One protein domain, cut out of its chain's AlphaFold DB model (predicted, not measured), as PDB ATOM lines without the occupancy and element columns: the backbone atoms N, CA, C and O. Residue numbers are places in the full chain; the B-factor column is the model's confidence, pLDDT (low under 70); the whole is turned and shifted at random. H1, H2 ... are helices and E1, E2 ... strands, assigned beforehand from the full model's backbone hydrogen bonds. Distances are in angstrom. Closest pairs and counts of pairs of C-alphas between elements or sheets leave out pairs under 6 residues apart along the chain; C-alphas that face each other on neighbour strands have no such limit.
ATOM      1  N   THR A 159     -14.263  10.334  40.055       95.00
ATOM      2  CA  THR A 159     -13.715   9.038  39.663       95.00
ATOM      3  C   THR A 159     -13.689   8.960  38.146       95.00
ATOM      4  O   THR A 159     -14.737   8.930  37.506       95.00
ATOM      5  N   ALA A 160     -12.498   8.910  37.558       95.06
ATOM      6  CA  ALA A 160     -12.334   8.739  36.119       95.06
ATOM      7  C   ALA A 160     -11.808   7.334  35.813       95.06
ATOM      8  O   ALA A 160     -10.819   6.897  36.405       95.06
ATOM      9  N   LEU A 161     -12.440   6.648  34.860       96.56
ATOM     10  CA  LEU A 161     -11.840   5.486  34.211       96.56
ATOM     11  C   LEU A 161     -10.928   5.977  33.085       96.56
ATOM     12  O   LEU A 161     -11.335   6.832  32.304       96.56
ATOM     13  N   VAL A 162      -9.725   5.422  32.969       96.25
ATOM     14  CA  VAL A 162      -8.841   5.654  31.818       96.25
ATOM     15  C   VAL A 162      -8.611   4.320  31.131       96.25
ATOM     16  O   VAL A 162      -8.226   3.354  31.790       96.25
ATOM     17  N   ALA A 163      -8.864   4.263  29.828       94.94
ATOM     18  CA  ALA A 163      -8.688   3.062  29.023       94.94
ATOM     19  C   ALA A 163      -8.041   3.395  27.674       94.94
ATOM     20  O   ALA A 163      -8.123   4.520  27.182       94.94
ATOM     21  N   SER A 164      -7.360   2.411  27.100       95.31
ATOM     22  CA  SER A 164      -6.749   2.439  25.767       95.31
ATOM     23  C   SER A 164      -6.517   0.998  25.310       95.31
ATOM     24  O   SER A 164      -6.657   0.080  26.126       95.31
ATOM     25  N   CYS A 165      -6.121   0.808  24.051       93.56
ATOM     26  CA  CYS A 165      -5.662  -0.482  23.526       93.56
ATOM     27  C   CYS A 165      -6.709  -1.603  23.653       93.56
ATOM     28  O   CYS A 165      -6.399  -2.713  24.091       93.56
ATOM     29  N   TYR A 166      -7.960  -1.308  23.301       93.62
ATOM     30  CA  TYR A 166      -9.011  -2.315  23.231       93.62
ATOM     31  C   TYR A 166      -9.040  -2.967  21.845       93.62
ATOM     32  O   TYR A 166      -9.354  -2.313  20.855       93.62
ATOM     33  N   ASP A 167      -8.757  -4.269  21.802       88.00
ATOM     34  CA  ASP A 167      -8.795  -5.091  20.592       88.00
ATOM     35  C   ASP A 167      -9.897  -6.157  20.708       88.00
ATOM     36  O   ASP A 167      -9.757  -7.146  21.443       88.00
ATOM     37  N   ALA A 168     -10.984  -5.962  19.956       85.00
ATOM     38  CA  ALA A 168     -12.135  -6.861  19.937       85.00
ATOM     39  C   ALA A 168     -11.795  -8.286  19.465       85.00
ATOM     40  O   ALA A 168     -12.455  -9.235  19.899       85.00
ATOM     41  N   ASP A 169     -10.758  -8.462  18.638       78.38
ATOM     42  CA  ASP A 169     -10.314  -9.785  18.182       78.38
ATOM     43  C   ASP A 169      -9.689 -10.594  19.326       78.38
ATOM     44  O   ASP A 169      -9.734 -11.830  19.330       78.38
ATOM     45  N   THR A 170      -9.093  -9.913  20.309       81.75
ATOM     46  CA  THR A 170      -8.483 -10.566  21.476       81.75
ATOM     47  C   THR A 170      -9.453 -10.724  22.640       81.75
ATOM     48  O   THR A 170      -9.321 -11.693  23.398       81.75
ATOM     49  N   ASP A 171     -10.475  -9.866  22.750       84.88
ATOM     50  CA  ASP A 171     -11.518  -9.982  23.775       84.88
ATOM     51  C   ASP A 171     -12.600 -11.020  23.418       84.88
ATOM     52  O   ASP A 171     -13.791 -10.752  23.260       84.88
ATOM     53  N   THR A 172     -12.169 -12.274  23.308       79.69
ATOM     54  CA  THR A 172     -13.035 -13.421  22.973       79.69
ATOM     55  C   THR A 172     -13.862 -13.945  24.153       79.69
ATOM     56  O   THR A 172     -14.615 -14.917  24.019       79.69
ATOM     57  N   THR A 173     -13.697 -13.355  25.339       81.25
ATOM     58  CA  THR A 173     -14.308 -13.833  26.587       81.25
ATOM     59  C   THR A 173     -15.146 -12.788  27.304       81.25
ATOM     60  O   THR A 173     -15.563 -13.064  28.427       81.25
ATOM     61  N   ASP A 174     -15.400 -11.636  26.680       84.88
ATOM     62  CA  ASP A 174     -16.122 -10.524  27.309       84.88
ATOM     63  C   ASP A 174     -15.413 -10.015  28.581       84.88
ATOM     64  O   ASP A 174     -16.025  -9.671  29.595       84.88
ATOM     65  N   ALA A 175     -14.078 -10.057  28.566       88.38
ATOM     66  CA  ALA A 175     -13.241  -9.732  29.708       88.38
ATOM     67  C   ALA A 175     -13.333  -8.245  30.057       88.38
ATOM     68  O   ALA A 175     -13.324  -7.919  31.248       88.38
ATOM     69  N   LEU A 176     -13.454  -7.357  29.060       91.00
ATOM     70  CA  LEU A 176     -13.622  -5.928  29.305       91.00
ATOM     71  C   LEU A 176     -14.929  -5.645  30.045       91.00
ATOM     72  O   LEU A 176     -14.898  -5.045  31.119       91.00
ATOM     73  N   ASP A 177     -16.066  -6.085  29.506       89.38
ATOM     74  CA  ASP A 177     -17.378  -5.837  30.113       89.38
ATOM     75  C   ASP A 177     -17.464  -6.486  31.505       89.38
ATOM     76  O   ASP A 177     -17.991  -5.881  32.443       89.38
ATOM     77  N   ALA A 178     -16.891  -7.683  31.696       90.00
ATOM     78  CA  ALA A 178     -16.803  -8.320  33.010       90.00
ATOM     79  C   ALA A 178     -15.961  -7.506  34.012       90.00
ATOM     80  O   ALA A 178     -16.393  -7.299  35.151       90.00
ATOM     81  N   ALA A 179     -14.788  -7.019  33.599       92.31
ATOM     82  CA  ALA A 179     -13.924  -6.193  34.438       92.31
ATOM     83  C   ALA A 179     -14.579  -4.843  34.766       92.31
ATOM     84  O   ALA A 179     -14.566  -4.411  35.920       92.31
ATOM     85  N   PHE A 180     -15.208  -4.208  33.778       94.75
ATOM     86  CA  PHE A 180     -15.917  -2.948  33.947       94.75
ATOM     87  C   PHE A 180     -17.100  -3.086  34.908       94.75
ATOM     88  O   PHE A 180     -17.262  -2.278  35.825       94.75
ATOM     89  N   ARG A 181     -17.897  -4.150  34.758       93.50
ATOM     90  CA  ARG A 181     -19.008  -4.463  35.664       93.50
ATOM     91  C   ARG A 181     -18.520  -4.641  37.099       93.50
ATOM     92  O   ARG A 181     -19.081  -4.033  38.007       93.50
ATOM     93  N   HIS A 182     -17.444  -5.406  37.291       93.81
ATOM     94  CA  HIS A 182     -16.843  -5.596  38.609       93.81
ATOM     95  C   HIS A 182     -16.364  -4.271  39.218       93.81
ATOM     96  O   HIS A 182     -16.664  -3.984  40.376       93.81
ATOM     97  N   LEU A 183     -15.670  -3.440  38.434       94.50
ATOM     98  CA  LEU A 183     -15.209  -2.121  38.866       94.50
ATOM     99  C   LEU A 183     -16.385  -1.246  39.319       94.50
ATOM    100  O   LEU A 183     -16.346  -0.679  40.410       94.50
ATOM    101  N   ARG A 184     -17.459  -1.203  38.525       94.62
ATOM    102  CA  ARG A 184     -18.664  -0.418  38.810       94.62
ATOM    103  C   ARG A 184     -19.389  -0.873  40.075       94.62
ATOM    104  O   ARG A 184     -19.880  -0.037  40.827       94.62
ATOM    105  N   GLU A 185     -19.509  -2.181  40.275       94.00
ATOM    106  CA  GLU A 185     -20.354  -2.766  41.324       94.00
ATOM    107  C   GLU A 185     -19.621  -2.966  42.653       94.00
ATOM    108  O   GLU A 185     -20.258  -2.962  43.706       94.00
ATOM    109  N   HIS A 186     -18.296  -3.127  42.621       95.31
ATOM    110  CA  HIS A 186     -17.525  -3.539  43.797       95.31
ATOM    111  C   HIS A 186     -16.350  -2.629  44.154       95.31
ATOM    112  O   HIS A 186     -15.831  -2.752  45.262       95.31
ATOM    113  N   VAL A 187     -15.920  -1.731  43.260       94.44
ATOM    114  CA  VAL A 187     -14.776  -0.840  43.507       94.44
ATOM    115  C   VAL A 187     -15.239   0.610  43.601       94.44
ATOM    116  O   VAL A 187     -15.281   1.174  44.692       94.44
ATOM    117  N   ALA A 188     -15.596   1.208  42.467       91.88
ATOM    118  CA  ALA A 188     -16.140   2.554  42.359       91.88
ATOM    119  C   ALA A 188     -16.733   2.734  40.958       91.88
ATOM    120  O   ALA A 188     -16.038   2.531  39.964       91.88
ATOM    121  N   ALA A 189     -17.999   3.140  40.861       93.56
ATOM    122  CA  ALA A 189     -18.588   3.496  39.575       93.56
ATOM    123  C   ALA A 189     -17.896   4.754  39.014       93.56
ATOM    124  O   ALA A 189     -17.825   5.758  39.728       93.56
ATOM    125  N   PRO A 190     -17.380   4.724  37.773       95.56
ATOM    126  CA  PRO A 190     -16.736   5.892  37.197       95.56
ATOM    127  C   PRO A 190     -17.768   6.978  36.891       95.56
ATOM    128  O   PRO A 190     -18.853   6.713  36.375       95.56
ATOM    129  N   ASP A 191     -17.404   8.221  37.188       95.31
ATOM    130  CA  ASP A 191     -18.199   9.405  36.867       95.31
ATOM    131  C   ASP A 191     -18.049   9.797  35.390       95.31
ATOM    132  O   ASP A 191     -18.943  10.428  34.826       95.31
ATOM    133  N   LEU A 192     -16.918   9.422  34.780       95.81
ATOM    134  CA  LEU A 192     -16.612   9.562  33.357       95.81
ATOM    135  C   LEU A 192     -15.532   8.563  32.921       95.81
ATOM    136  O   LEU A 192     -14.760   8.068  33.750       95.81
ATOM    137  N   ALA A 193     -15.429   8.323  31.615       97.06
ATOM    138  CA  ALA A 193     -14.369   7.515  31.018       97.06
ATOM    139  C   ALA A 193     -13.538   8.317  30.002       97.06
ATOM    140  O   ALA A 193     -14.082   8.996  29.138       97.06
ATOM    141  N   LEU A 194     -12.214   8.213  30.086       96.75
ATOM    142  CA  LEU A 194     -11.249   8.760  29.136       96.75
ATOM    143  C   LEU A 194     -10.715   7.606  28.279       96.75
ATOM    144  O   LEU A 194      -9.949   6.774  28.764       96.75
ATOM    145  N   LEU A 195     -11.136   7.547  27.016       96.38
ATOM    146  CA  LEU A 195     -10.708   6.545  26.043       96.38
ATOM    147  C   LEU A 195      -9.594   7.150  25.194       96.38
ATOM    148  O   LEU A 195      -9.830   8.015  24.352       96.38
ATOM    149  N   THR A 196      -8.368   6.744  25.498       96.06
ATOM    150  CA  THR A 196      -7.123   7.438  25.143       96.06
ATOM    151  C   THR A 196      -6.334   6.753  24.030       96.06
ATOM    152  O   THR A 196      -5.112   6.699  24.096       96.06
ATOM    153  N   GLY A 197      -7.037   6.243  23.021       94.25
ATOM    154  CA  GLY A 197      -6.436   5.652  21.825       94.25
ATOM    155  C   GLY A 197      -6.663   4.155  21.685       94.25
ATOM    156  O   GLY A 197      -7.042   3.480  22.650       94.25
ATOM    157  N   ASP A 198      -6.421   3.658  20.477       93.88
ATOM    158  CA  ASP A 198      -6.436   2.246  20.111       93.88
ATOM    159  C   ASP A 198      -7.720   1.524  20.538       93.88
ATOM    160  O   ASP A 198      -7.702   0.470  21.166       93.88
ATOM    161  N   GLN A 199      -8.870   2.122  20.250       92.38
ATOM    162  CA  GLN A 199     -10.176   1.615  20.680       92.38
ATOM    163  C   GLN A 199     -10.745   0.541  19.753       92.38
ATOM    164  O   GLN A 199     -11.766  -0.063  20.078       92.38
ATOM    165  N   VAL A 200     -10.180   0.416  18.552       88.19
ATOM    166  CA  VAL A 200     -10.790  -0.360  17.464       88.19
ATOM    167  C   VAL A 200      -9.823  -1.226  16.685       88.19
ATOM    168  O   VAL A 200     -10.283  -2.148  16.030       88.19
ATOM    169  N   TYR A 201      -8.522  -0.915  16.694       88.06
ATOM    170  CA  TYR A 201      -7.546  -1.591  15.838       88.06
ATOM    171  C   TYR A 201      -8.036  -1.754  14.391       88.06
ATOM    172  O   TYR A 201      -8.065  -2.846  13.835       88.06
ATOM    173  N   ALA A 202      -8.390  -0.637  13.746       82.25
ATOM    174  CA  ALA A 202      -8.973  -0.598  12.400       82.25
ATOM    175  C   ALA A 202      -8.054  -1.184  11.304       82.25
ATOM    176  O   ALA A 202      -8.478  -1.408  10.165       82.25
ATOM    177  N   ASP A 203      -6.779  -1.409  11.626       76.06
ATOM    178  CA  ASP A 203      -5.781  -2.054  10.781       76.06
ATOM    179  C   ASP A 203      -5.434  -3.497  11.188       76.06
ATOM    180  O   ASP A 203      -4.595  -4.140  10.537       76.06
ATOM    181  N   ALA A 204      -6.082  -4.028  12.223       72.56
ATOM    182  CA  ALA A 204      -5.965  -5.410  12.641       72.56
ATOM    183  C   ALA A 204      -7.054  -6.297  12.003       72.56
ATOM    184  O   ALA A 204      -8.136  -5.829  11.673       72.56
ATOM    185  N   PRO A 205      -6.744  -7.583  11.761       67.62
ATOM    186  CA  PRO A 205      -5.406  -8.153  11.784       67.62
ATOM    187  C   PRO A 205      -4.594  -7.680  10.565       67.62
ATOM    188  O   PRO A 205      -5.050  -7.710   9.416       67.62
ATOM    189  N   ALA A 206      -3.319  -7.349  10.797       64.31
ATOM    190  CA  ALA A 206      -2.417  -6.717   9.824       64.31
ATOM    191  C   ALA A 206      -2.342  -7.405   8.445       64.31
ATOM    192  O   ALA A 206      -2.073  -6.764   7.428       64.31
ATOM    193  N   LYS A 207      -2.595  -8.720   8.374       59.38
ATOM    194  CA  LYS A 207      -2.640  -9.491   7.117       59.38
ATOM    195  C   LYS A 207      -3.747  -9.018   6.163       59.38
ATOM    196  O   LYS A 207      -3.555  -9.061   4.943       59.38
ATOM    197  N   PHE A 208      -4.886  -8.562   6.687       62.12
ATOM    198  CA  PHE A 208      -5.956  -8.009   5.864       62.12
ATOM    199  C   PHE A 208      -5.582  -6.607   5.416       62.12
ATOM    200  O   PHE A 208      -5.597  -6.334   4.217       62.12
ATOM    201  N   TYR A 209      -5.105  -5.764   6.327       62.78
ATOM    202  CA  TYR A 209      -4.691  -4.405   5.987       62.78
ATOM    203  C   TYR A 209      -3.550  -4.361   4.951       62.78
ATOM    204  O   TYR A 209      -3.573  -3.569   4.004       62.78
ATOM    205  N   ALA A 210      -2.616  -5.312   5.017       59.19
ATOM    206  CA  ALA A 210      -1.542  -5.480   4.037       59.19
ATOM    207  C   ALA A 210      -2.034  -5.878   2.628       59.19
ATOM    208  O   ALA A 210      -1.339  -5.631   1.633       59.19
ATOM    209  N   THR A 211      -3.208  -6.512   2.516       56.38
ATOM    210  CA  THR A 211      -3.744  -7.069   1.260       56.38
ATOM    211  C   THR A 211      -4.932  -6.288   0.690       56.38
ATOM    212  O   THR A 211      -5.196  -6.376  -0.516       56.38
ATOM    213  N   MET A 212      -5.583  -5.450   1.500       55.81
ATOM    214  CA  MET A 212      -6.696  -4.585   1.109       55.81
ATOM    215  C   MET A 212      -6.308  -3.561   0.014       55.81
ATOM    216  O   MET A 212      -5.150  -3.152  -0.136       55.81
ATOM    217  N   ALA A 213      -7.264  -3.208  -0.855       49.97
ATOM    218  CA  ALA A 213      -7.110  -2.165  -1.879       49.97
ATOM    219  C   ALA A 213      -7.412  -0.780  -1.275       49.97
ATOM    220  O   ALA A 213      -8.098  -0.720  -0.273       49.97
ATOM    221  N   ARG A 214      -6.972   0.328  -1.899       49.25
ATOM    222  CA  ARG A 214      -7.100   1.721  -1.382       49.25
ATOM    223  C   ARG A 214      -8.468   2.143  -0.836       49.25
ATOM    224  O   ARG A 214      -8.520   3.016   0.015       49.25
ATOM    225  N   SER A 215      -9.553   1.560  -1.322       43.03
ATOM    226  CA  SER A 215     -10.911   1.902  -0.900       43.03
ATOM    227  C   SER A 215     -11.459   1.018   0.228       43.03
ATOM    228  O   SER A 215     -12.363   1.430   0.934       43.03
ATOM    229  N   THR A 216     -10.917  -0.180   0.433       49.59
ATOM    230  CA  THR A 216     -11.397  -1.155   1.428       49.59
ATOM    231  C   THR A 216     -11.160  -0.778   2.914       49.59
ATOM    232  O   THR A 216     -11.961  -1.220   3.733       49.59
ATOM    233  N   PRO A 217     -10.169   0.060   3.312       57.25
ATOM    234  CA  PRO A 217      -9.892   0.334   4.726       57.25
ATOM    235  C   PRO A 217     -11.025   1.030   5.479       57.25
ATOM    236  O   PRO A 217     -11.153   0.826   6.674       57.25
ATOM    237  N   ARG A 218     -11.853   1.851   4.817       61.53
ATOM    238  CA  ARG A 218     -12.843   2.683   5.527       61.53
ATOM    239  C   ARG A 218     -14.071   1.905   5.977       61.53
ATOM    240  O   ARG A 218     -14.554   2.109   7.081       61.53
ATOM    241  N   THR A 219     -14.579   1.006   5.140       62.03
ATOM    242  CA  THR A 219     -15.693   0.141   5.551       62.03
ATOM    243  C   THR A 219     -15.227  -0.908   6.537       62.03
ATOM    244  O   THR A 219     -15.943  -1.194   7.485       62.03
ATOM    245  N   TYR A 220     -14.020  -1.442   6.339       68.44
ATOM    246  CA  TYR A 220     -13.411  -2.315   7.329       68.44
ATOM    247  C   TYR A 220     -13.224  -1.588   8.666       68.44
ATOM    248  O   TYR A 220     -13.683  -2.073   9.682       68.44
ATOM    249  N   GLY A 221     -12.708  -0.359   8.663       75.06
ATOM    250  CA  GLY A 221     -12.644   0.462   9.871       75.06
ATOM    251  C   GLY A 221     -14.016   0.661  10.516       75.06
ATOM    252  O   GLY A 221     -14.153   0.473  11.715       75.06
ATOM    253  N   LEU A 222     -15.064   0.959   9.739       76.44
ATOM    254  CA  LEU A 222     -16.421   1.075  10.283       76.44
ATOM    255  C   LEU A 222     -16.933  -0.239  10.900       76.44
ATOM    256  O   LEU A 222     -17.606  -0.191  11.924       76.44
ATOM    257  N   LEU A 223     -16.610  -1.391  10.304       75.75
ATOM    258  CA  LEU A 223     -16.879  -2.708  10.891       75.75
ATOM    259  C   LEU A 223     -16.174  -2.874  12.232       75.75
ATOM    260  O   LEU A 223     -16.798  -3.329  13.187       75.75
ATOM    261  N   GLU A 224     -14.907  -2.476  12.306       83.12
ATOM    262  CA  GLU A 224     -14.121  -2.560  13.535       83.12
ATOM    263  C   GLU A 224     -14.656  -1.618  14.612       83.12
ATOM    264  O   GLU A 224     -14.777  -2.021  15.764       83.12
ATOM    265  N   TYR A 225     -15.101  -0.408  14.254       87.12
ATOM    266  CA  TYR A 225     -15.831   0.467  15.178       87.12
ATOM    267  C   TYR A 225     -17.133  -0.178  15.651       87.12
ATOM    268  O   TYR A 225     -17.395  -0.215  16.850       87.12
ATOM    269  N   TRP A 226     -17.952  -0.698  14.735       85.88
ATOM    270  CA  TRP A 226     -19.245  -1.302  15.072       85.88
ATOM    271  C   TRP A 226     -19.086  -2.529  15.980       85.88
ATOM    272  O   TRP A 226     -19.828  -2.691  16.951       85.88
ATOM    273  N   THR A 227     -18.069  -3.344  15.711       83.81
ATOM    274  CA  THR A 227     -17.716  -4.528  16.501       83.81
ATOM    275  C   THR A 227     -17.138  -4.137  17.850       83.81
ATOM    276  O   THR A 227     -17.649  -4.560  18.887       83.81
ATOM    277  N   SER A 228     -16.137  -3.261  17.863       89.25
ATOM    278  CA  SER A 228     -15.461  -2.848  19.089       89.25
ATOM    279  C   SER A 228     -16.374  -2.063  20.020       89.25
ATOM    280  O   SER A 228     -16.266  -2.189  21.232       89.25
ATOM    281  N   TRP A 229     -17.330  -1.302  19.491       90.88
ATOM    282  CA  TRP A 229     -18.327  -0.594  20.300       90.88
ATOM    283  C   TRP A 229     -19.497  -1.494  20.720       90.88
ATOM    284  O   TRP A 229     -20.404  -1.040  21.419       90.88
ATOM    285  N   GLY A 230     -19.464  -2.776  20.335       83.12
ATOM    286  CA  GLY A 230     -20.358  -3.804  20.855       83.12
ATOM    287  C   GLY A 230     -21.737  -3.839  20.219       83.12
ATOM    288  O   GLY A 230     -22.716  -4.213  20.868       83.12
ATOM    289  N   MET A 231     -21.828  -3.390  18.969       77.06
ATOM    290  CA  MET A 231     -23.069  -3.379  18.195       77.06
ATOM    291  C   MET A 231     -23.171  -4.558  17.222       77.06
ATOM    292  O   MET A 231     -24.213  -4.774  16.611       77.06
ATOM    293  N   GLN A 232     -22.098  -5.330  17.107       73.44
ATOM    294  CA  GLN A 232     -22.037  -6.582  16.375       73.44
ATOM    295  C   GLN A 232     -22.437  -7.733  17.303       73.44
ATOM    296  O   GLN A 232     -21.797  -7.916  18.338       73.44
ATOM    297  N   THR A 233     -23.419  -8.560  16.937       61.38
ATOM    298  CA  THR A 233     -23.487  -9.919  17.487       61.38
ATOM    299  C   THR A 233     -23.092 -10.904  16.392       61.38
ATOM    300  O   THR A 233     -23.566 -10.849  15.264       61.38
ATOM    301  N   TYR A 234     -22.092 -11.741  16.661       48.97
ATOM    302  CA  TYR A 234     -21.707 -12.783  15.719       48.97
ATOM    303  C   TYR A 234     -22.614 -13.985  15.948       48.97
ATOM    304  O   TYR A 234     -22.467 -14.619  16.983       48.97
ATOM    305  N   GLY A 235     -23.481 -14.281  14.970       43.03
ATOM    306  CA  GLY A 235     -24.026 -15.597  14.599       43.03
ATOM    307  C   GLY A 235     -24.571 -16.541  15.689       43.03
ATOM    308  O   GLY A 235     -23.970 -16.759  16.735       43.03
ATOM    309  N   ASP A 236     -25.677 -17.218  15.362       46.22
ATOM    310  CA  ASP A 236     -26.273 -18.319  16.139       46.22
ATOM    311  C   ASP A 236     -25.220 -19.204  16.858       46.22
ATOM    312  O   ASP A 236     -24.322 -19.789  16.242       46.22
ATOM    313  N   ASP A 237     -25.368 -19.307  18.182       51.16
ATOM    314  CA  ASP A 237     -24.711 -20.244  19.108       51.16
ATOM    315  C   ASP A 237     -23.234 -20.034  19.503       51.16
ATOM    316  O   ASP A 237     -22.689 -20.855  20.255       51.16
ATOM    317  N   ARG A 238     -22.545 -18.955  19.101       51.06
ATOM    318  CA  ARG A 238     -21.140 -18.737  19.514       51.06
ATOM    319  C   ARG A 238     -20.917 -17.368  20.138       51.06
ATOM    320  O   ARG A 238     -20.561 -16.438  19.445       51.06
ATOM    321  N   ARG A 239     -21.078 -17.330  21.469       56.81
ATOM    322  CA  ARG A 239     -20.669 -16.276  22.423       56.81
ATOM    323  C   ARG A 239     -20.762 -14.846  21.859       56.81
ATOM    324  O   ARG A 239     -19.845 -14.420  21.164       56.81
ATOM    325  N   PRO A 240     -21.816 -14.090  22.195       62.66
ATOM    326  CA  PRO A 240     -21.933 -12.721  21.720       62.66
ATOM    327  C   PRO A 240     -20.703 -11.909  22.151       62.66
ATOM    328  O   PRO A 240     -20.333 -11.908  23.322       62.66
ATOM    329  N   HIS A 241     -20.067 -11.243  21.189       69.75
ATOM    330  CA  HIS A 241     -19.017 -10.270  21.459       69.75
ATOM    331  C   HIS A 241     -19.701  -8.966  21.853       69.75
ATOM    332  O   HIS A 241     -20.397  -8.364  21.039       69.75
ATOM    333  N   HIS A 242     -19.565  -8.544  23.106       79.38
ATOM    334  CA  HIS A 242     -20.206  -7.311  23.557       79.38
ATOM    335  C   HIS A 242     -19.331  -6.078  23.384       79.38
ATOM    336  O   HIS A 242     -19.821  -4.979  23.611       79.38
ATOM    337  N   GLY A 243     -18.092  -6.211  22.906       88.88
ATOM    338  CA  GLY A 243     -17.253  -5.049  22.650       88.88
ATOM    339  C   GLY A 243     -17.017  -4.236  23.926       88.88
ATOM    340  O   GLY A 243     -16.888  -4.767  25.022       88.88
ATOM    341  N   MET A 244     -17.074  -2.918  23.778       93.12
ATOM    342  CA  MET A 244     -17.111  -1.946  24.867       93.12
ATOM    343  C   MET A 244     -18.547  -1.567  25.267       93.12
ATOM    344  O   MET A 244     -18.774  -0.465  25.768       93.12
ATOM    345  N   ARG A 245     -19.563  -2.393  24.990       90.81
ATOM    346  CA  ARG A 245     -20.970  -1.979  25.110       90.81
ATOM    347  C   ARG A 245     -21.355  -1.588  26.531       90.81
ATOM    348  O   ARG A 245     -22.056  -0.587  26.685       90.81
ATOM    349  N   GLU A 246     -20.953  -2.339  27.559       91.56
ATOM    350  CA  GLU A 246     -21.289  -1.962  28.941       91.56
ATOM    351  C   GLU A 246     -20.590  -0.666  29.350       91.56
ATOM    352  O   GLU A 246     -21.210   0.183  29.996       91.56
ATOM    353  N   LEU A 247     -19.335  -0.494  28.928       95.00
ATOM    354  CA  LEU A 247     -18.560   0.725  29.147       95.00
ATOM    355  C   LEU A 247     -19.232   1.934  28.481       95.00
ATOM    356  O   LEU A 247     -19.622   2.874  29.169       95.00
ATOM    357  N   LEU A 248     -19.466   1.870  27.168       95.19
ATOM    358  CA  LEU A 248     -20.019   2.967  26.365       95.19
ATOM    359  C   LEU A 248     -21.453   3.355  26.753       95.19
ATOM    360  O   LEU A 248     -21.898   4.474  26.477       95.19
ATOM    361  N   ARG A 249     -22.179   2.457  27.428       94.56
ATOM    362  CA  ARG A 249     -23.509   2.730  27.989       94.56
ATOM    363  C   ARG A 249     -23.470   3.366  29.379       94.56
ATOM    364  O   ARG A 249     -24.538   3.647  29.924       94.56
ATOM    365  N   HIS A 250     -22.299   3.600  29.968       94.50
ATOM    366  CA  HIS A 250     -22.162   4.075  31.343       94.50
ATOM    367  C   HIS A 250     -21.513   5.461  31.445       94.50
ATOM    368  O   HIS A 250     -20.346   5.603  31.793       94.50
ATOM    369  N   GLY A 251     -22.321   6.504  31.250       89.75
ATOM    370  CA  GLY A 251     -21.925   7.878  31.544       89.75
ATOM    371  C   GLY A 251     -21.218   8.583  30.383       89.75
ATOM    372  O   GLY A 251     -21.270   8.126  29.239       89.75
ATOM    373  N   PRO A 252     -20.635   9.763  30.648       95.50
ATOM    374  CA  PRO A 252     -19.931  10.535  29.642       95.50
ATOM    375  C   PRO A 252     -18.546   9.953  29.364       95.50
ATOM    376  O   PRO A 252     -17.786   9.611  30.272       95.50
ATOM    377  N   HIS A 253     -18.207   9.919  28.087       96.69
ATOM    378  CA  HIS A 253     -16.907   9.502  27.600       96.69
ATOM    379  C   HIS A 253     -16.101  10.730  27.175       96.69
ATOM    380  O   HIS A 253     -16.615  11.839  27.063       96.69
ATOM    381  N   TRP A 254     -14.813  10.549  26.955       95.06
ATOM    382  CA  TRP A 254     -13.995  11.474  26.199       95.06
ATOM    383  C   TRP A 254     -13.076  10.641  25.326       95.06
ATOM    384  O   TRP A 254     -12.396   9.748  25.824       95.06
ATOM    385  N   PHE A 255     -13.107  10.909  24.029       94.25
ATOM    386  CA  PHE A 255     -12.426  10.099  23.032       94.25
ATOM    387  C   PHE A 255     -11.219  10.855  22.499       94.25
ATOM    388  O   PHE A 255     -11.359  11.963  21.976       94.25
ATOM    389  N   LEU A 256     -10.060  10.217  22.578       93.50
ATOM    390  CA  LEU A 256      -8.840  10.617  21.902       93.50
ATOM    391  C   LEU A 256      -8.426   9.458  20.991       93.50
ATOM    392  O   LEU A 256      -8.282   8.345  21.497       93.50
ATOM    393  N   PRO A 257      -8.299   9.673  19.672       90.88
ATOM    394  CA  PRO A 257      -7.727   8.664  18.793       90.88
ATOM    395  C   PRO A 257      -6.207   8.587  18.992       90.88
ATOM    396  O   PRO A 257      -5.571   9.600  19.294       90.88
ATOM    397  N   ASP A 258      -5.651   7.408  18.762       92.19
ATOM    398  CA  ASP A 258      -4.229   7.147  18.563       92.19
ATOM    399  C   ASP A 258      -4.046   6.520  17.165       92.19
ATOM    400  O   ASP A 258      -4.826   6.790  16.240       92.19
ATOM    401  N   ASP A 259      -2.970   5.780  16.939       84.94
ATOM    402  CA  ASP A 259      -2.588   5.345  15.611       84.94
ATOM    403  C   ASP A 259      -3.482   4.231  15.052       84.94
ATOM    404  O   ASP A 259      -3.846   4.275  13.869       84.94
ATOM    405  N   HIS A 260      -3.916   3.284  15.880       89.38
ATOM    406  CA  HIS A 260      -4.712   2.137  15.457       89.38
ATOM    407  C   HIS A 260      -6.180   2.461  15.121       89.38
ATOM    408  O   HIS A 260      -6.893   1.613  14.580       89.38
ATOM    409  N   GLU A 261      -6.639   3.700  15.310       87.00
ATOM    410  CA  GLU A 261      -7.861   4.217  14.673       87.00
ATOM    411  C   GLU A 261      -7.712   4.406  13.149       87.00
ATOM    412  O   GLU A 261      -8.707   4.510  12.423       87.00
ATOM    413  N   PHE A 262      -6.473   4.452  12.649       80.31
ATOM    414  CA  PHE A 262      -6.143   4.655  11.239       80.31
ATOM    415  C   PHE A 262      -5.286   3.511  10.684       80.31
ATOM    416  O   PHE A 262      -5.692   2.801   9.759       80.31
ATOM    417  N   TRP A 263      -4.062   3.411  11.203       79.00
ATOM    418  CA  TRP A 263      -3.078   2.362  10.983       79.00
ATOM    419  C   TRP A 263      -1.952   2.498  12.007       79.00
ATOM    420  O   TRP A 263      -1.521   3.605  12.314       79.00
ATOM    421  N   ASN A 264      -1.390   1.372  12.430       81.06
ATOM    422  CA  ASN A 264      -0.242   1.302  13.328       81.06
ATOM    423  C   ASN A 264       0.864   2.299  12.935       81.06
ATOM    424  O   ASN A 264       1.327   2.284  11.792       81.06
ATOM    425  N   ASN A 265       1.341   3.101  13.881       78.06
ATOM    426  CA  ASN A 265       2.292   4.205  13.764       78.06
ATOM    427  C   ASN A 265       1.829   5.433  12.960       78.06
ATOM    428  O   ASN A 265       2.682   6.204  12.519       78.06
ATOM    429  N   TRP A 266       0.537   5.651  12.717       78.00
ATOM    430  CA  TRP A 266       0.034   6.913  12.161       78.00
ATOM    431  C   TRP A 266       0.604   8.146  12.905       78.00
ATOM    432  O   TRP A 266       0.743   8.119  14.122       78.00
ATOM    433  N   PRO A 267       0.962   9.249  12.212       74.62
ATOM    434  CA  PRO A 267       0.881   9.483  10.767       74.62
ATOM    435  C   PRO A 267       2.088   8.932   9.991       74.62
ATOM    436  O   PRO A 267       2.250   9.205   8.798       74.62
ATOM    437  N   HIS A 268       2.981   8.190  10.646       67.06
ATOM    438  CA  HIS A 268       4.154   7.610  10.014       67.06
ATOM    439  C   HIS A 268       3.813   6.391   9.156       67.06
ATOM    440  O   HIS A 268       2.784   5.729   9.286       67.06
ATOM    441  N   ALA A 269       4.716   6.106   8.219       64.44
ATOM    442  CA  ALA A 269       4.580   4.967   7.333       64.44
ATOM    443  C   ALA A 269       4.818   3.658   8.098       64.44
ATOM    444  O   ALA A 269       5.847   3.516   8.757       64.44
ATOM    445  N   SER A 270       3.931   2.678   7.922       65.69
ATOM    446  CA  SER A 270       4.026   1.375   8.587       65.69
ATOM    447  C   SER A 270       4.073   0.195   7.624       65.69
ATOM    448  O   SER A 270       3.480   0.212   6.547       65.69
ATOM    449  N   VAL A 271       4.817  -0.850   8.003       61.16
ATOM    450  CA  VAL A 271       4.999  -2.079   7.204       61.16
ATOM    451  C   VAL A 271       3.744  -2.938   7.149       61.16
ATOM    452  O   VAL A 271       3.657  -3.820   6.302       61.16
ATOM    453  N   THR A 272       2.775  -2.671   8.018       56.25
ATOM    454  CA  THR A 272       1.452  -3.294   7.971       56.25
ATOM    455  C   THR A 272       0.526  -2.554   7.009       56.25
ATOM    456  O   THR A 272      -0.396  -3.158   6.468       56.25
ATOM    457  N   ALA A 273       0.825  -1.289   6.690       59.19
ATOM    458  CA  ALA A 273       0.018  -0.434   5.836       59.19
ATOM    459  C   ALA A 273       0.439  -0.485   4.363       59.19
ATOM    460  O   ALA A 273       1.448   0.087   3.950       59.19
ATOM    461  N   ARG A 274      -0.384  -1.092   3.497       57.34
ATOM    462  CA  ARG A 274      -0.083  -1.171   2.054       57.34
ATOM    463  C   ARG A 274       0.087   0.206   1.400       57.34
ATOM    464  O   ARG A 274       0.908   0.362   0.494       57.34
ATOM    465  N   HIS A 275      -0.665   1.214   1.845       57.12
ATOM    466  CA  HIS A 275      -0.526   2.602   1.373       57.12
ATOM    467  C   HIS A 275       0.800   3.227   1.800       57.12
ATOM    468  O   HIS A 275       1.391   3.996   1.046       57.12
ATOM    469  N   SER A 276       1.355   2.743   2.907       50.53
ATOM    470  CA  SER A 276       2.689   3.085   3.361       50.53
ATOM    471  C   SER A 276       3.802   2.375   2.591       50.53
ATOM    472  O   SER A 276       4.941   2.780   2.739       50.53
ATOM    473  N   TYR A 277       3.571   1.383   1.717       60.09
ATOM    474  CA  TYR A 277       4.674   0.674   1.030       60.09
ATOM    475  C   TYR A 277       5.457   1.559   0.058       60.09
ATOM    476  O   TYR A 277       6.686   1.465  -0.034       60.09
ATOM    477  N   ALA A 278       4.762   2.444  -0.663       59.03
ATOM    478  CA  ALA A 278       5.418   3.453  -1.486       59.03
ATOM    479  C   ALA A 278       6.260   4.385  -0.603       59.03
ATOM    480  O   ALA A 278       7.398   4.694  -0.963       59.03
ATOM    481  N   ASN A 279       5.751   4.723   0.584       48.28
ATOM    482  CA  ASN A 279       6.441   5.524   1.584       48.28
ATOM    483  C   ASN A 279       7.553   4.791   2.315       48.28
ATOM    484  O   ASN A 279       8.565   5.414   2.562       48.28
ATOM    485  N   ILE A 280       7.490   3.485   2.539       52.97
ATOM    486  CA  ILE A 280       8.589   2.671   3.066       52.97
ATOM    487  C   ILE A 280       9.679   2.560   2.016       52.97
ATOM    488  O   ILE A 280      10.859   2.676   2.325       52.97
ATOM    489  N   ARG A 281       9.317   2.421   0.737       58.66
ATOM    490  CA  ARG A 281      10.291   2.454  -0.358       58.66
ATOM    491  C   ARG A 281      10.912   3.844  -0.516       58.66
ATOM    492  O   ARG A 281      12.121   3.942  -0.730       58.66
ATOM    493  N   ARG A 282      10.123   4.921  -0.418       54.88
ATOM    494  CA  ARG A 282      10.605   6.314  -0.447       54.88
ATOM    495  C   ARG A 282      11.418   6.653   0.800       54.88
ATOM    496  O   ARG A 282      12.461   7.268   0.648       54.88
ATOM    497  N   ALA A 283      11.019   6.206   1.984       48.53
ATOM    498  CA  ALA A 283      11.707   6.376   3.259       48.53
ATOM    499  C   ALA A 283      12.956   5.503   3.341       48.53
ATOM    500  O   ALA A 283      13.945   5.943   3.900       48.53
ATOM    501  N   GLY A 284      12.973   4.329   2.713       56.16
ATOM    502  CA  GLY A 284      14.163   3.503   2.536       56.16
ATOM    503  C   GLY A 284      15.150   4.153   1.567       56.16
ATOM    504  O   GLY A 284      16.331   4.279   1.876       56.16
ATOM    505  N   ARG A 285      14.674   4.685   0.432       60.69
ATOM    506  CA  ARG A 285      15.493   5.515  -0.472       60.69
ATOM    507  C   ARG A 285      15.966   6.801   0.204       60.69
ATOM    508  O   ARG A 285      17.104   7.204   0.002       60.69
ATOM    509  N   GLY A 286      15.111   7.437   0.997       48.16
ATOM    510  CA  GLY A 286      15.378   8.648   1.764       48.16
ATOM    511  C   GLY A 286      16.343   8.389   2.914       48.16
ATOM    512  O   GLY A 286      17.246   9.178   3.128       48.16
ATOM    513  N   GLY A 287      16.225   7.250   3.589       48.75
ATOM    514  CA  GLY A 287      17.121   6.750   4.624       48.75
ATOM    515  C   GLY A 287      18.483   6.404   4.047       48.75
ATOM    516  O   GLY A 287      19.485   6.852   4.578       48.75
ATOM    517  N   LEU A 288      18.535   5.735   2.894       64.31
ATOM    518  CA  LEU A 288      19.782   5.510   2.166       64.31
ATOM    519  C   LEU A 288      20.409   6.838   1.720       64.31
ATOM    520  O   LEU A 288      21.602   7.038   1.911       64.31
ATOM    521  N   ARG A 289      19.616   7.781   1.192       59.16
ATOM    522  CA  ARG A 289      20.077   9.139   0.861       59.16
ATOM    523  C   ARG A 289      20.564   9.896   2.093       59.16
ATOM    524  O   ARG A 289      21.585  10.553   1.982       59.16
ATOM    525  N   ARG A 290      19.899   9.775   3.245       49.16
ATOM    526  CA  ARG A 290      20.298  10.372   4.528       49.16
ATOM    527  C   ARG A 290      21.559   9.729   5.073       49.16
ATOM    528  O   ARG A 290      22.444  10.455   5.464       49.16
ATOM    529  N   ILE A 291      21.708   8.410   5.027       60.28
ATOM    530  CA  ILE A 291      22.939   7.710   5.419       60.28
ATOM    531  C   ILE A 291      24.090   8.109   4.493       60.28
ATOM    532  O   ILE A 291      25.195   8.370   4.956       60.28
ATOM    533  N   LEU A 292      23.842   8.208   3.185       69.00
ATOM    534  CA  LEU A 292      24.821   8.698   2.215       69.00
ATOM    535  C   LEU A 292      25.129  10.191   2.407       69.00
ATOM    536  O   LEU A 292      26.270  10.593   2.209       69.00
ATOM    537  N   ALA A 293      24.145  10.998   2.808       55.91
ATOM    538  CA  ALA A 293      24.305  12.415   3.115       55.91
ATOM    539  C   ALA A 293      25.033  12.624   4.444       55.91
ATOM    540  O   ALA A 293      25.941  13.428   4.471       55.91
ATOM    541  N   VAL A 294      24.742  11.852   5.493       55.47
ATOM    542  CA  VAL A 294      25.450  11.807   6.786       55.47
ATOM    543  C   VAL A 294      26.879  11.308   6.593       55.47
ATOM    544  O   VAL A 294      27.805  11.865   7.160       55.47
ATOM    545  N   ARG A 295      27.109  10.337   5.702       62.91
ATOM    546  CA  ARG A 295      28.469   9.972   5.266       62.91
ATOM    547  C   ARG A 295      29.179  11.089   4.486       62.91
ATOM    548  O   ARG A 295      30.395  11.039   4.348       62.91
ATOM    549  N   ARG A 296      28.441  12.076   3.968       59.75
ATOM    550  CA  ARG A 296      28.945  13.268   3.255       59.75
ATOM    551  C   ARG A 296      28.851  14.563   4.081       59.75
ATOM    552  O   ARG A 296      29.337  15.594   3.626       59.75
ATOM    553  N   HIS A 297      28.254  14.539   5.272       47.56
ATOM    554  CA  HIS A 297      28.019  15.702   6.121       47.56
ATOM    555  C   HIS A 297      28.722  15.516   7.454       47.56
ATOM    556  O   HIS A 297      28.589  14.498   8.125       47.56
ATOM    557  N   ARG A 298      29.491  16.537   7.830       52.09
ATOM    558  CA  ARG A 298      30.118  16.616   9.144       52.09
ATOM    559  C   ARG A 298      29.018  16.766  10.212       52.09
ATOM    560  O   ARG A 298      28.047  17.476   9.954       52.09
TER     561      ARG A 298
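This is residues 159 to 298 of the 331 residues of an uncharacterized protein of Pseudonocardia sp. HH130630-07 (UniProt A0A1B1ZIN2). A small sheet of three parallel strands, E1, E2 and E3, sits with helices H1 and H4 at one end of a body rich in loops, and H2 and H3 lie toward its other end. The long helix H5 leads away from this body as an arm, and residues 284 to 298 stick out free. The printed part has 140 residues with five named helices and three named strands, in the order E1 H1 E2 H2 H3 H4 E3 H5; the sheet's order is E1, E2, E3. The class is mostly helix, though under half of the residues, 66, are in named elements. The whole is loose, with a radius of gyration of the C-alphas of 19.4 A, and flat, spanning 64 by 39 by 21 A.

E1, residues 160 to 163, begins with C-alpha 160 at (-12.334, 8.739, 36.119). H1, residues 175 to 187, is 16.5 A long, and E2, residues 192 to 196, is 12.7 A long. H2 is residues 206 to 209. H3, residues 216 to 228, is 18.2 A long and begins with C-alpha 216 at (-11.397, -1.155, 1.428). H4 is residues 245 to 248 and E3 is residues 253 to 256. H5, residues 276 to 294, is 24.6 A long and ends with C-alpha 294 at (25.450, 11.807, 6.786).

E2 is the inner strand of the sheet. E1 and E2 are parallel at 27 degrees, with N 161 and O 192 within hydrogen-bond range at 2.9 A. E2 and E3 are parallel at 14 degrees, with N 254 and O 193 within range at 2.8 A. E1, H1 and E2 form a strand-helix-strand unit, two parallel neighbour strands with a helix between them along the chain, and its crossover is right-handed; E2, H2, H3, H4 and E3 form another. H4 only grazes the sheet, with residues 247 to 248. H1 is not on the sheet, but touches H4 with residues 177 to 181 alone; their closest C-alphas, of Asp 177 and Glu 246, are 5.6 A apart. H2 and H3 are close but not clearly touching, with the C-alphas of Tyr 209 and Pro 217 closest at 7.1 A. H5 touches no helix and is not on the sheet. In H1, H3 and H5 every O i to N i+4 pair is within hydrogen-bond range; H2 and H4 are too short for such a pair.

The C-alphas of Asp 237 and Arg 298, the two farthest apart, are 66.8 A apart. The printed part has no cut. The links E1 to H1, H3 to H4 and E3 to H5 are long. The mean pLDDT of the printed part is 76.1; residues 205 to 220, 233 to 241 and 268 to 298 are under 70.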